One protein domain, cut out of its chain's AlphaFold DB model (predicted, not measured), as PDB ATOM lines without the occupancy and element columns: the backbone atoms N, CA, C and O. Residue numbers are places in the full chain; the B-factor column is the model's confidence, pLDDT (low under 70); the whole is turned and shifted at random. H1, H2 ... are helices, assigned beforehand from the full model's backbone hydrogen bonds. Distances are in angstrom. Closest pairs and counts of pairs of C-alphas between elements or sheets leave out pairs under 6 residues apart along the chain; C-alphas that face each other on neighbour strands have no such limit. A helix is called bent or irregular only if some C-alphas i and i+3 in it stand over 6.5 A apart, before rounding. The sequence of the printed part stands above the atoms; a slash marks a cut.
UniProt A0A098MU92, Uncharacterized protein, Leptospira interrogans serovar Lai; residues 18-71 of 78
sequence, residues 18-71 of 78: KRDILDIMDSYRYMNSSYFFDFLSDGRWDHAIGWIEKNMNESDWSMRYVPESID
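What this domain is: This is residues 18 to 71 of the 78 residues of an uncharacterized protein of Leptospira interrogans serovar Lai (UniProt A0A098MU92). The two longest helices, H1 and H3, cross nearly at right angles with little contact, and H2 joins them at one side. The stretch after H3 folds back beside the start, residues 61 to 62 pairing with 19 to 20, parallel; residues 66 to 71, with H4, stick out. The 54 printed residues, all helix by class, are only just compact, close to loose: radius of gyration of the C-alphas 11.9 A, spans 34 by 25 by 18 A.

Where its parts are: H1, residues 21 to 31, begins at C-alpha (47.778, -32.737, -10.185) and is 15.3 A long. H3, residues 45 to 55, measures 15.9 A; H2, residues 33 to 41, 12.4 A and only just irregular, C-alphas 34 and 37 being 6.54 A apart. H4, residues 67 to 71, 7.7 A, ends at (35.524, -46.416, -20.667).

How they stand to each other: H1 and H3 are close but not clearly touching, about perpendicular at 78 degrees; closest C-alphas, Met 25 and Ala 48, 7.7 A. H2 touches H1 only at the corner, only just, with 3 pairs of C-alphas within 8 A; closest, Arg 29 and Phe 36, 5.4 A. H2 touches H3 only at the corner; closest C-alphas, Leu 40 and Ala 48, 7.4 A. H4 is apart from H1, H2 and H3. Every O i to N i+4 pair is within hydrogen-bond range in H1 and H3, 3 of 5 in H2, 0 of 1 in H4, where O i to N i+3 gives 0 of 2.

The domain as a whole: The printed part has no cut; the farthest C-alphas, Ser 34 and Asp 71, are 35.5 A apart. The link from H3 to H4 is long. pLDDT is under 70 at residues 33 to 47 and 65 to 71.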
ATOM      1  N   LYS A  18      57.581 -36.997  -9.411       77.00
ATOM      2  CA  LYS A  18      56.524 -36.277 -10.094       77.00
ATOM      3  C   LYS A  18      55.304 -36.153  -9.168       77.00
ATOM      4  O   LYS A  18      54.839 -37.164  -8.642       77.00
ATOM      5  N   ARG A  19      54.794 -34.940  -8.931       83.56
ATOM      6  CA  ARG A  19      53.610 -34.696  -8.079       83.56
ATOM      7  C   ARG A  19      52.309 -34.914  -8.848       83.56
ATOM      8  O   ARG A  19      52.218 -34.572 -10.022       83.56
ATOM      9  N   ASP A  20      51.288 -35.454  -8.193       85.12
ATOM     10  CA  ASP A  20      49.965 -35.593  -8.805       85.12
ATOM     11  C   ASP A  20      49.259 -34.231  -8.886       85.12
ATOM     12  O   ASP A  20      49.298 -33.448  -7.934       85.12
ATOM     13  N   ILE A  21      48.588 -33.950 -10.004       84.69
ATOM     14  CA  ILE A  21      47.778 -32.737 -10.185       84.69
ATOM     15  C   ILE A  21      46.768 -32.524  -9.050       84.69
ATOM     16  O   ILE A  21      46.565 -31.389  -8.621       84.69
ATOM     17  N   LEU A  22      46.155 -33.593  -8.532       83.50
ATOM     18  CA  LEU A  22      45.182 -33.501  -7.444       83.50
ATOM     19  C   LEU A  22      45.858 -33.117  -6.132       83.50
ATOM     20  O   LEU A  22      45.341 -32.261  -5.423       83.50
ATOM     21  N   ASP A  23      47.035 -33.677  -5.851       84.94
ATOM     22  CA  ASP A  23      47.801 -33.355  -4.645       84.94
ATOM     23  C   ASP A  23      48.300 -31.899  -4.685       84.94
ATOM     24  O   ASP A  23      48.288 -31.194  -3.672       84.94
ATOM     25  N   ILE A  24      48.695 -31.413  -5.871       85.31
ATOM     26  CA  ILE A  24      49.070 -30.008  -6.098       85.31
ATOM     27  C   ILE A  24      47.871 -29.094  -5.845       85.31
ATOM     28  O   ILE A  24      47.995 -28.104  -5.123       85.31
ATOM     29  N   MET A  25      46.712 -29.427  -6.414       82.00
ATOM     30  CA  MET A  25      45.496 -28.628  -6.269       82.00
ATOM     31  C   MET A  25      44.987 -28.623  -4.829       82.00
ATOM     32  O   MET A  25      44.588 -27.571  -4.336       82.00
ATOM     33  N   ASP A  26      45.056 -29.750  -4.124       82.38
ATOM     34  CA  ASP A  26      44.645 -29.831  -2.721       82.38
ATOM     35  C   ASP A  26      45.596 -29.044  -1.804       82.38
ATOM     36  O   ASP A  26      45.164 -28.283  -0.934       82.38
ATOM     37  N   SER A  27      46.902 -29.096  -2.084       82.38
ATOM     38  CA  SER A  27      47.887 -28.239  -1.411       82.38
ATOM     39  C   SER A  27      47.615 -26.754  -1.671       82.38
ATOM     40  O   SER A  27      47.676 -25.929  -0.757       82.38
ATOM     41  N   TYR A  28      47.282 -26.395  -2.915       79.31
ATOM     42  CA  TYR A  28      46.976 -25.014  -3.286       79.31
ATOM     43  C   TYR A  28      45.686 -24.520  -2.632       79.31
ATOM     44  O   TYR A  28      45.637 -23.389  -2.151       79.31
ATOM     45  N   ARG A  29      44.673 -25.386  -2.541       80.62
ATOM     46  CA  ARG A  29      43.436 -25.137  -1.798       80.62
ATOM     47  C   ARG A  29      43.706 -24.832  -0.339       80.62
ATOM     48  O   ARG A  29      43.136 -23.884   0.195       80.62
ATOM     49  N   TYR A  30      44.549 -25.638   0.300       79.56
ATOM     50  CA  TYR A  30      44.873 -25.464   1.708       79.56
ATOM     51  C   TYR A  30      45.612 -24.142   1.958       79.56
ATOM     52  O   TYR A  30      45.270 -23.411   2.885       79.56
ATOM     53  N   MET A  31      46.580 -23.797   1.104       80.75
ATOM     54  CA  MET A  31      47.393 -22.585   1.270       80.75
ATOM     55  C   MET A  31      46.698 -21.294   0.814       80.75
ATOM     56  O   MET A  31      46.972 -20.232   1.365       80.75
ATOM     57  N   ASN A  32      45.812 -21.364  -0.182       76.00
ATOM     58  CA  ASN A  32      45.223 -20.200  -0.855       76.00
ATOM     59  C   ASN A  32      43.693 -20.298  -0.911       76.00
ATOM     60  O   ASN A  32      43.075 -20.003  -1.937       76.00
ATOM     61  N   SER A  33      43.079 -20.735   0.190       65.75
ATOM     62  CA  SER A  33      41.654 -21.082   0.265       65.75
ATOM     63  C   SER A  33      40.707 -19.992  -0.249       65.75
ATOM     64  O   SER A  33      39.693 -20.321  -0.856       65.75
ATOM     65  N   SER A  34      41.053 -18.712  -0.085       68.19
ATOM     66  CA  SER A  34      40.267 -17.581  -0.591       68.19
ATOM     67  C   SER A  34      40.272 -17.453  -2.117       68.19
ATOM     68  O   SER A  34      39.265 -17.064  -2.686       68.19
ATOM     69  N   TYR A  35      41.378 -17.795  -2.782       67.75
ATOM     70  CA  TYR A  35      41.537 -17.657  -4.238       67.75
ATOM     71  C   TYR A  35      41.223 -18.946  -4.994       67.75
ATOM     72  O   TYR A  35      40.882 -18.921  -6.175       67.75
ATOM     73  N   PHE A  36      41.347 -20.085  -4.316       67.62
ATOM     74  CA  PHE A  36      41.149 -21.396  -4.914       67.62
ATOM     75  C   PHE A  36      39.724 -21.592  -5.440       67.62
ATOM     76  O   PHE A  36      39.536 -22.118  -6.538       67.62
ATOM     77  N   PHE A  37      38.716 -21.155  -4.677       66.62
ATOM     78  CA  PHE A  37      37.323 -21.289  -5.099       66.62
ATOM     79  C   PHE A  37      36.999 -20.391  -6.286       66.62
ATOM     80  O   PHE A  37      36.360 -20.875  -7.209       66.62
ATOM     81  N   ASP A  38      37.505 -19.159  -6.333       68.94
ATOM     82  CA  ASP A  38      37.327 -18.286  -7.499       68.94
ATOM     83  C   ASP A  38      37.981 -18.895  -8.745       68.94
ATOM     84  O   ASP A  38      37.379 -18.927  -9.817       68.94
ATOM     85  N   PHE A  39      39.173 -19.475  -8.586       65.81
ATOM     86  CA  PHE A  39      39.930 -20.081  -9.675       65.81
ATOM     87  C   PHE A  39      39.249 -21.319 -10.290       65.81
ATOM     88  O   PHE A  39      39.263 -21.491 -11.509       65.81
ATOM     89  N   LEU A  40      38.628 -22.171  -9.465       65.19
ATOM     90  CA  LEU A  40      37.926 -23.384  -9.915       65.19
ATOM     91  C   LEU A  40      36.416 -23.207 -10.110       65.19
ATOM     92  O   LEU A  40      35.786 -24.087 -10.700       65.19
ATOM     93  N   SER A  41      35.827 -22.101  -9.644       64.62
ATOM     94  CA  SER A  41      34.386 -21.817  -9.770       64.62
ATOM     95  C   SER A  41      33.914 -21.786 -11.220       64.62
ATOM     96  O   SER A  41      32.769 -22.129 -11.504       64.62
ATOM     97  N   ASP A  42      34.823 -21.468 -12.142       64.62
ATOM     98  CA  ASP A  42      34.573 -21.445 -13.580       64.62
ATOM     99  C   ASP A  42      34.385 -22.857 -14.179       64.62
ATOM    100  O   ASP A  42      34.114 -23.005 -15.370       64.62
ATOM    101  N   GLY A  43      34.551 -23.915 -13.370       60.41
ATOM    102  CA  GLY A  43      34.249 -25.309 -13.714       60.41
ATOM    103  C   GLY A  43      35.167 -25.928 -14.772       60.41
ATOM    104  O   GLY A  43      34.990 -27.089 -15.144       60.41
ATOM    105  N   ARG A  44      36.152 -25.175 -15.269       64.56
ATOM    106  CA  ARG A  44      37.066 -25.596 -16.332       64.56
ATOM    107  C   ARG A  44      38.330 -26.209 -15.744       64.56
ATOM    108  O   ARG A  44      39.222 -25.503 -15.285       64.56
ATOM    109  N   TRP A  45      38.426 -27.535 -15.824       65.94
ATOM    110  CA  TRP A  45      39.637 -28.295 -15.486       65.94
ATOM    111  C   TRP A  45      40.875 -27.819 -16.271       65.94
ATOM    112  O   TRP A  45      41.985 -27.821 -15.745       65.94
ATOM    113  N   ASP A  46      40.671 -27.297 -17.484       68.56
ATOM    114  CA  ASP A  46      41.727 -26.703 -18.312       68.56
ATOM    115  C   ASP A  46      42.425 -25.513 -17.638       68.56
ATOM    116  O   ASP A  46      43.609 -25.280 -17.873       68.56
ATOM    117  N   HIS A  47      41.736 -24.767 -16.764       69.19
ATOM    118  CA  HIS A  47      42.362 -23.669 -16.023       69.19
ATOM    119  C   HIS A  47      43.368 -24.207 -14.998       69.19
ATOM    120  O   HIS A  47      44.463 -23.665 -14.874       69.19
ATOM    121  N   ALA A  48      43.031 -25.302 -14.312       72.88
ATOM    122  CA  ALA A  48      43.906 -25.965 -13.349       72.88
ATOM    123  C   ALA A  48      45.182 -26.494 -14.014       72.88
ATOM    124  O   ALA A  48      46.284 -26.200 -13.548       72.88
ATOM    125  N   ILE A  49      45.039 -27.192 -15.143       80.44
ATOM    126  CA  ILE A  49      46.179 -27.676 -15.933       80.44
ATOM    127  C   ILE A  49      47.017 -26.500 -16.441       80.44
ATOM    128  O   ILE A  49      48.220 -26.455 -16.197       80.44
ATOM    129  N   GLY A  50      46.382 -25.507 -17.070       80.94
ATOM    130  CA  GLY A  50      47.089 -24.362 -17.644       80.94
ATOM    131  C   GLY A  50      47.802 -23.497 -16.603       80.94
ATOM    132  O   GLY A  50      48.799 -22.848 -16.915       80.94
ATOM    133  N   TRP A  51      47.329 -23.469 -15.353       81.75
ATOM    134  CA  TRP A  51      48.056 -22.821 -14.263       81.75
ATOM    135  C   TRP A  51      49.278 -23.626 -13.838       81.75
ATOM    136  O   TRP A  51      50.341 -23.034 -13.648       81.75
ATOM    137  N   ILE A  52      49.168 -24.953 -13.737       85.00
ATOM    138  CA  ILE A  52      50.317 -25.796 -13.392       85.00
ATOM    139  C   ILE A  52      51.385 -25.706 -14.481       85.00
ATOM    140  O   ILE A  52      52.533 -25.435 -14.154       85.00
ATOM    141  N   GLU A  53      51.020 -25.814 -15.759       84.56
ATOM    142  CA  GLU A  53      51.963 -25.690 -16.884       84.56
ATOM    143  C   GLU A  53      52.703 -24.342 -16.909       84.56
ATOM    144  O   GLU A  53      53.841 -24.261 -17.363       84.56
ATOM    145  N   LYS A  54      52.080 -23.271 -16.397       85.31
ATOM    146  CA  LYS A  54      52.710 -21.945 -16.282       85.31
ATOM    147  C   LYS A  54      53.654 -21.807 -15.089       85.31
ATOM    148  O   LYS A  54      54.529 -20.946 -15.127       85.31
ATOM    149  N   ASN A  55      53.443 -22.577 -14.024       82.00
ATOM    150  CA  ASN A  55      54.131 -22.394 -12.740       82.00
ATOM    151  C   ASN A  55      55.040 -23.573 -12.354       82.00
ATOM    152  O   ASN A  55      55.792 -23.464 -11.386       82.00
ATOM    153  N   MET A  56      54.980 -24.693 -13.076       84.25
ATOM    154  CA  MET A  56      55.690 -25.931 -12.766       84.25
ATOM    155  C   MET A  56      56.137 -26.629 -14.055       84.25
ATOM    156  O   MET A  56      55.380 -26.703 -15.022       84.25
ATOM    157  N   ASN A  57      57.358 -27.168 -14.070       84.25
ATOM    158  CA  ASN A  57      57.852 -27.904 -15.233       84.25
ATOM    159  C   ASN A  57      57.092 -29.223 -15.402       84.25
ATOM    160  O   ASN A  57      56.773 -29.901 -14.429       84.25
ATOM    161  N   GLU A  58      56.881 -29.638 -16.650       80.94
ATOM    162  CA  GLU A  58      56.180 -30.884 -17.002       80.94
ATOM    163  C   GLU A  58      56.858 -32.158 -16.450       80.94
ATOM    164  O   GLU A  58      56.219 -33.198 -16.249       80.94
ATOM    165  N   SER A  59      58.161 -32.089 -16.159       82.56
ATOM    166  CA  SER A  59      58.899 -33.155 -15.474       82.56
ATOM    167  C   SER A  59      58.425 -33.380 -14.039       82.56
ATOM    168  O   SER A  59      58.499 -34.506 -13.552       82.56
ATOM    169  N   ASP A  60      57.892 -32.340 -13.399       83.50
ATOM    170  CA  ASP A  60      57.708 -32.284 -11.949       83.50
ATOM    171  C   ASP A  60      56.260 -32.587 -11.529       83.50
ATOM    172  O   ASP A  60      55.986 -32.760 -10.338       83.50
ATOM    173  N   TRP A  61      55.325 -32.695 -12.485       87.69
ATOM    174  CA  TRP A  61      53.919 -33.008 -12.211       87.69
ATOM    175  C   TRP A  61      53.271 -33.929 -13.251       87.69
ATOM    176  O   TRP A  61      53.539 -33.834 -14.444       87.69
ATOM    177  N   SER A  62      52.385 -34.821 -12.813       85.00
ATOM    178  CA  SER A  62      51.618 -35.741 -13.665       85.00
ATOM    179  C   SER A  62      50.146 -35.741 -13.297       85.00
ATOM    180  O   SER A  62      49.779 -35.504 -12.149       85.00
ATOM    181  N   MET A  63      49.300 -36.135 -14.243       81.19
ATOM    182  CA  MET A  63      47.948 -36.580 -13.920       81.19
ATOM    183  C   MET A  63      47.956 -38.074 -13.607       81.19
ATOM    184  O   MET A  63      48.610 -38.847 -14.313       81.19
ATOM    185  N   ARG A  64      47.183 -38.500 -12.602       73.56
ATOM    186  CA  ARG A  64      46.861 -39.917 -12.420       73.56
ATOM    187  C   ARG A  64      46.125 -40.409 -13.661       73.56
ATOM    188  O   ARG A  64      44.940 -40.135 -13.843       73.56
ATOM    189  N   TYR A  65      46.819 -41.124 -14.538       60.50
ATOM    190  CA  TYR A  65      46.146 -41.830 -15.614       60.50
ATOM    191  C   TYR A  65      45.311 -42.944 -14.975       60.50
ATOM    192  O   TYR A  65      45.866 -43.877 -14.399       60.50
ATOM    193  N   VAL A  66      43.983 -42.828 -15.027       59.47
ATOM    194  CA  VAL A  66      43.061 -43.901 -14.638       59.47
ATOM    195  C   VAL A  66      42.521 -44.503 -15.937       59.47
ATOM    196  O   VAL A  66      41.589 -43.926 -16.507       59.47
ATOM    197  N   PRO A  67      43.084 -45.623 -16.434       54.03
ATOM    198  CA  PRO A  67      42.685 -46.223 -17.712       54.03
ATOM    199  C   PRO A  67      41.172 -46.488 -17.788       54.03
ATOM    200  O   PRO A  67      40.530 -46.213 -18.795       54.03
ATOM    201  N   GLU A  68      40.579 -46.910 -16.671       50.47
ATOM    202  CA  GLU A  68      39.157 -47.263 -16.552       50.47
ATOM    203  C   GLU A  68      38.213 -46.044 -16.515       50.47
ATOM    204  O   GLU A  68      36.990 -46.180 -16.573       50.47
ATOM    205  N   SER A  69      38.746 -44.821 -16.413       53.78
ATOM    206  CA  SER A  69      37.918 -43.608 -16.388       53.78
ATOM    207  C   SER A  69      37.374 -43.230 -17.768       53.78
ATOM    208  O   SER A  69      36.287 -42.660 -17.844       53.78
ATOM    209  N   ILE A  70      38.084 -43.594 -18.843       54.72
ATOM    210  CA  ILE A  70      37.711 -43.287 -20.232       54.72
ATOM    211  C   ILE A  70      36.586 -44.205 -20.717       54.72
ATOM    212  O   ILE A  70      35.697 -43.754 -21.441       54.72
ATOM    213  N   ASP A  71      36.570 -45.466 -20.278       54.03
ATOM    214  CA  ASP A  71      35.524 -46.416 -20.667       54.03
ATOM    215  C   ASP A  71      34.133 -45.986 -20.170       54.03
ATOM    216  O   ASP A  71      33.140 -46.249 -20.843       54.03
TER     217      ASP A  71